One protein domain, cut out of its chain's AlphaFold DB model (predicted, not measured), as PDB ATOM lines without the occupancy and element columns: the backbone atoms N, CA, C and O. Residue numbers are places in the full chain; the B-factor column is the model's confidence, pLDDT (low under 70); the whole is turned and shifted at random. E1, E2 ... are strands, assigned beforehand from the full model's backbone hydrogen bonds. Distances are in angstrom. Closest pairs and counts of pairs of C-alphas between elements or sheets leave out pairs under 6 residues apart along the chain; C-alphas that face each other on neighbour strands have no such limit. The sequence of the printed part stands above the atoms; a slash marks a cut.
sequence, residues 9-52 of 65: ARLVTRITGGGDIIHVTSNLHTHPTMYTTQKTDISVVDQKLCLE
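AT A GLANCE: This is residues 9 to 52 of the 65 residues of the protein "GH07769p3" of Drosophila melanogaster (UniProt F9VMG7). The printed part is an open horseshoe: one arm is the antiparallel hairpin E1-E2, the other is E3 with a loop that folds back on itself, and residues 27 to 34 join them at one side. The tips, residues 15 to 20 and 41 to 48, stick out free. It has 44 residues, no named helix and three strands, E1, E2, E3 in chain order; it is all strand, with 18 residues, under half, in named elements. It is extended and flat, with a radius of gyration of the C-alphas of 14.7 A and spans of 33 by 32 by 13 A.

IN THESE COORDINATES: Find C-alpha 10 at (92.258, 0.282, 22.076); from there E1, residues 10 to 16, runs 19.4 A. E2, residues 19 to 26, runs 21.6 A. E3, residues 35 to 37, ends at (74.115, 0.156, 13.563).

HOW THE PARTS SIT: Look between E1 and E2, at 161 degrees: N 12 and O 23 are within hydrogen-bond range at 2.8 A. E3 is apart from both and pairs with no named strand; residues 36 to 37 pair antiparallel with 51 to 52.

THE WHOLE: The C-alphas farthest apart, Gly 17 and Pro 32, are 35.2 A apart. There is no cut and no long link. Residues 36 to 52 have pLDDT under 70.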
ATOM      1  N   ALA A   9      89.124   3.090  24.384       88.88
ATOM      2  CA  ALA A   9      89.134   1.813  23.691       88.88
ATOM      3  C   ALA A   9      90.376   1.722  22.795       88.88
ATOM      4  O   ALA A   9      90.790   2.706  22.162       88.88
ATOM      5  N   ARG A  10      91.014   0.554  22.794       91.44
ATOM      6  CA  ARG A  10      92.258   0.282  22.076       91.44
ATOM      7  C   ARG A  10      92.194  -1.108  21.470       91.44
ATOM      8  O   ARG A  10      91.688  -2.048  22.080       91.44
ATOM      9  N   LEU A  11      92.734  -1.207  20.267       94.69
ATOM     10  CA  LEU A  11      92.980  -2.455  19.574       94.69
ATOM     11  C   LEU A  11      94.397  -2.425  19.019       94.69
ATOM     12  O   LEU A  11      94.960  -1.353  18.789       94.69
ATOM     13  N   VAL A  12      94.962  -3.604  18.834       93.94
ATOM     14  CA  VAL A  12      96.245  -3.813  18.182       93.94
ATOM     15  C   VAL A  12      95.983  -4.680  16.967       93.94
ATOM     16  O   VAL A  12      95.389  -5.751  17.086       93.94
ATOM     17  N   THR A  13      96.432  -4.209  15.810       95.19
ATOM     18  CA  THR A  13      96.370  -4.970  14.566       95.19
ATOM     19  C   THR A  13      97.744  -5.543  14.272       95.19
ATOM     20  O   THR A  13      98.738  -4.816  14.266       95.19
ATOM     21  N   ARG A  14      97.798  -6.845  14.011       94.81
ATOM     22  CA  ARG A  14      98.979  -7.526  13.494       94.81
ATOM     23  C   ARG A  14      98.706  -7.927  12.052       94.81
ATOM     24  O   ARG A  14      97.892  -8.812  11.806       94.81
ATOM     25  N   ILE A  15      99.406  -7.280  11.129       93.19
ATOM     26  CA  ILE A  15      99.322  -7.573   9.697       93.19
ATOM     27  C   ILE A  15     100.116  -8.853   9.429       93.19
ATOM     28  O   ILE A  15     101.287  -8.951   9.807       93.19
ATOM     29  N   THR A  16      99.481  -9.848   8.813       92.31
ATOM     30  CA  THR A  16     100.128 -11.105   8.417       92.31
ATOM     31  C   THR A  16      99.759 -11.465   6.980       92.31
ATOM     32  O   THR A  16      98.755 -10.991   6.459       92.31
ATOM     33  N   GLY A  17     100.542 -12.334   6.335       91.50
ATOM     34  CA  GLY A  17     100.256 -12.771   4.961       91.50
ATOM     35  C   GLY A  17      98.940 -13.546   4.799       91.50
ATOM     36  O   GLY A  17      98.420 -13.619   3.693       91.50
ATOM     37  N   GLY A  18      98.387 -14.099   5.887       91.00
ATOM     38  CA  GLY A  18      97.092 -14.793   5.902       91.00
ATOM     39  C   GLY A  18      95.908 -13.912   6.309       91.00
ATOM     40  O   GLY A  18      94.796 -14.418   6.431       91.00
ATOM     41  N   GLY A  19      96.141 -12.617   6.549       91.25
ATOM     42  CA  GLY A  19      95.131 -11.658   6.987       91.25
ATOM     43  C   GLY A  19      95.531 -10.875   8.237       91.25
ATOM     44  O   GLY A  19      96.505 -11.190   8.930       91.25
ATOM     45  N   ASP A  20      94.754  -9.835   8.528       94.50
ATOM     46  CA  ASP A  20      94.964  -8.973   9.687       94.50
ATOM     47  C   ASP A  20      94.347  -9.590  10.943       94.50
ATOM     48  O   ASP A  20      93.151  -9.877  11.002       94.50
ATOM     49  N   ILE A  21      95.160  -9.757  11.983       92.69
ATOM     50  CA  ILE A  21      94.703 -10.213  13.296       92.69
ATOM     51  C   ILE A  21      94.450  -8.981  14.160       92.69
ATOM     52  O   ILE A  21      95.374  -8.217  14.445       92.69
ATOM     53  N   ILE A  22      93.210  -8.800  14.611       94.19
ATOM     54  CA  ILE A  22      92.813  -7.681  15.472       94.19
ATOM     55  C   ILE A  22      92.628  -8.188  16.901       94.19
ATOM     56  O   ILE A  22      91.782  -9.038  17.162       94.19
ATOM     57  N   HIS A  23      93.388  -7.630  17.844       94.06
ATOM     58  CA  HIS A  23      93.250  -7.903  19.273       94.06
ATOM     59  C   HIS A  23      92.738  -6.662  20.005       94.06
ATOM     60  O   HIS A  23      93.372  -5.607  19.981       94.06
ATOM     61  N   VAL A  24      91.596  -6.781  20.680       92.31
ATOM     62  CA  VAL A  24      91.054  -5.719  21.537       92.31
ATOM     63  C   VAL A  24      91.832  -5.684  22.853       92.31
ATOM     64  O   VAL A  24      91.710  -6.588  23.668       92.31
ATOM     65  N   THR A  25      92.613  -4.626  23.074       93.12
ATOM     66  CA  THR A  25      93.410  -4.447  24.302       93.12
ATOM     67  C   THR A  25      92.677  -3.646  25.374       93.12
ATOM     68  O   THR A  25      92.981  -3.766  26.556       93.12
ATOM     69  N   SER A  26      91.700  -2.828  24.982       90.19
ATOM     70  CA  SER A  26      90.801  -2.123  25.893       90.19
ATOM     71  C   SER A  26      89.443  -1.967  25.227       90.19
ATOM     72  O   SER A  26      89.335  -1.345  24.169       90.19
ATOM     73  N   ASN A  27      88.402  -2.497  25.863       90.12
ATOM     74  CA  ASN A  27      87.006  -2.336  25.448       90.12
ATOM     75  C   ASN A  27      86.300  -1.177  26.181       90.12
ATOM     76  O   ASN A  27      85.103  -0.967  25.999       90.12
ATOM     77  N   LEU A  28      87.018  -0.421  27.019       87.25
ATOM     78  CA  LEU A  28      86.431   0.652  27.811       87.25
ATOM     79  C   LEU A  28      86.263   1.921  26.969       87.25
ATOM     80  O   LEU A  28      87.238   2.580  26.597       87.25
ATOM     81  N   HIS A  29      85.015   2.314  26.746       85.69
ATOM     82  CA  HIS A  29      84.663   3.567  26.088       85.69
ATOM     83  C   HIS A  29      84.408   4.674  27.118       85.69
ATOM     84  O   HIS A  29      83.764   4.465  28.139       85.69
ATOM     85  N   THR A  30      84.906   5.876  26.836       84.00
ATOM     86  CA  THR A  30      84.707   7.086  27.662       84.00
ATOM     87  C   THR A  30      83.651   8.025  27.086       84.00
ATOM     88  O   THR A  30      83.541   9.177  27.493       84.00
ATOM     89  N   HIS A  31      82.903   7.553  26.096       78.06
ATOM     90  CA  HIS A  31      81.875   8.308  25.404       78.06
ATOM     91  C   HIS A  31      80.733   7.361  25.011       78.06
ATOM     92  O   HIS A  31      80.977   6.161  24.836       78.06
ATOM     93  N   PRO A  32      79.506   7.876  24.819       75.94
ATOM     94  CA  PRO A  32      78.432   7.100  24.211       75.94
ATOM     95  C   PRO A  32      78.824   6.679  22.791       75.94
ATOM     96  O   PRO A  32      79.602   7.363  22.120       75.94
ATOM     97  N   THR A  33      78.308   5.542  22.326       76.31
ATOM     98  CA  THR A  33      78.603   4.999  20.993       76.31
ATOM     99  C   THR A  33      78.401   6.074  19.929       76.31
ATOM    100  O   THR A  33      77.323   6.636  19.860       76.31
ATOM    101  N   MET A  34      79.402   6.392  19.104       70.81
ATOM    102  CA  MET A  34      79.267   7.495  18.133       70.81
ATOM    103  C   MET A  34      78.395   7.156  16.926       70.81
ATOM    104  O   MET A  34      77.852   8.061  16.296       70.81
ATOM    105  N   TYR A  35      78.264   5.868  16.618       70.81
ATOM    106  CA  TYR A  35      77.499   5.373  15.486       70.81
ATOM    107  C   TYR A  35      76.633   4.207  15.935       70.81
ATOM    108  O   TYR A  35      77.134   3.271  16.554       70.81
ATOM    109  N   THR A  36      75.343   4.262  15.640       68.06
ATOM    110  CA  THR A  36      74.427   3.150  15.895       68.06
ATOM    111  C   THR A  36      74.278   2.350  14.613       68.06
ATOM    112  O   THR A  36      73.998   2.919  13.559       68.06
ATOM    113  N   THR A  37      74.468   1.034  14.678       62.91
ATOM    114  CA  THR A  37      74.115   0.156  13.563       62.91
ATOM    115  C   THR A  37      72.597   0.077  13.492       62.91
ATOM    116  O   THR A  37      71.949  -0.402  14.423       62.91
ATOM    117  N   GLN A  38      72.008   0.557  12.396       55.25
ATOM    118  CA  GLN A  38      70.634   0.182  12.091       55.25
ATOM    119  C   GLN A  38      70.673  -1.300  11.717       55.25
ATOM    120  O   GLN A  38      71.245  -1.671  10.695       55.25
ATOM    121  N   LYS A  39      70.144  -2.167  12.586       50.44
ATOM    122  CA  LYS A  39      69.809  -3.535  12.193       50.44
ATOM    123  C   LYS A  39      68.596  -3.423  11.275       50.44
ATOM    124  O   LYS A  39      67.473  -3.425  11.758       50.44
ATOM    125  N   THR A  40      68.812  -3.248   9.978       45.62
ATOM    126  CA  THR A  40      67.784  -3.610   9.007       45.62
ATOM    127  C   THR A  40      67.782  -5.128   8.921       45.62
ATOM    128  O   THR A  40      68.825  -5.745   8.704       45.62
ATOM    129  N   ASP A  41      66.629  -5.710   9.236       46.28
ATOM    130  CA  ASP A  41      66.401  -7.143   9.346       46.28
ATOM    131  C   ASP A  41      66.991  -7.953   8.183       46.28
ATOM    132  O   ASP A  41      66.878  -7.602   7.011       46.28
ATOM    133  N   ILE A  42      67.637  -9.051   8.581       53.22
ATOM    134  CA  ILE A  42      67.839 -10.326   7.884       53.22
ATOM    135  C   ILE A  42      67.439 -10.309   6.398       53.22
ATOM    136  O   ILE A  42      66.286 -10.575   6.074       53.22
ATOM    137  N   SER A  43      68.408 -10.096   5.500       48.66
ATOM    138  CA  SER A  43      68.521 -10.781   4.196       48.66
ATOM    139  C   SER A  43      69.820 -10.393   3.475       48.66
ATOM    140  O   SER A  43      69.945  -9.313   2.912       48.66
ATOM    141  N   VAL A  44      70.797 -11.295   3.596       51.28
ATOM    142  CA  VAL A  44      71.791 -11.773   2.614       51.28
ATOM    143  C   VAL A  44      72.176 -10.832   1.443       51.28
ATOM    144  O   VAL A  44      71.345 -10.449   0.630       51.28
ATOM    145  N   VAL A  45      73.501 -10.644   1.308       49.38
ATOM    146  CA  VAL A  45      74.301 -10.079   0.191       49.38
ATOM    147  C   VAL A  45      74.509  -8.548   0.195       49.38
ATOM    148  O   VAL A  45      73.620  -7.765  -0.110       49.38
ATOM    149  N   ASP A  46      75.741  -8.141   0.523       54.84
ATOM    150  CA  ASP A  46      76.369  -6.837   0.214       54.84
ATOM    151  C   ASP A  46      75.698  -5.534   0.700       54.84
ATOM    152  O   ASP A  46      75.763  -4.480   0.061       54.84
ATOM    153  N   GLN A  47      75.082  -5.546   1.883       50.94
ATOM    154  CA  GLN A  47      74.537  -4.312   2.453       50.94
ATOM    155  C   GLN A  47      75.637  -3.438   3.066       50.94
ATOM    156  O   GLN A  47      76.115  -3.659   4.180       50.94
ATOM    157  N   LYS A  48      75.996  -2.394   2.314       50.88
ATOM    158  CA  LYS A  48      76.674  -1.175   2.766       50.88
ATOM    159  C   LYS A  48      76.200  -0.802   4.177       50.88
ATOM    160  O   LYS A  48      75.079  -0.331   4.342       50.88
ATOM    161  N   LEU A  49      77.053  -0.991   5.189       57.19
ATOM    162  CA  LEU A  49      76.765  -0.561   6.559       57.19
ATOM    163  C   LEU A  49      76.534   0.959   6.574       57.19
ATOM    164  O   LEU A  49      77.477   1.752   6.523       57.19
ATOM    165  N   CYS A  50      75.273   1.376   6.639       57.91
ATOM    166  CA  CYS A  50      74.902   2.768   6.856       57.91
ATOM    167  C   CYS A  50      75.061   3.079   8.349       57.91
ATOM    168  O   CYS A  50      74.220   2.731   9.176       57.91
ATOM    169  N   LEU A  51      76.201   3.677   8.699       62.50
ATOM    170  CA  LEU A  51      76.498   4.131  10.054       62.50
ATOM    171  C   LEU A  51      75.870   5.509  10.282       62.50
ATOM    172  O   LEU A  51      76.416   6.520   9.843       62.50
ATOM    173  N   GLU A  52      74.758   5.554  11.011       66.00
ATOM    174  CA  GLU A  52      74.142   6.815  11.428       66.00
ATOM    175  C   GLU A  52      74.799   7.345  12.705       66.00
ATOM    176  O   GLU A  52      75.162   6.578  13.605       66.00
TER     177      GLU A  52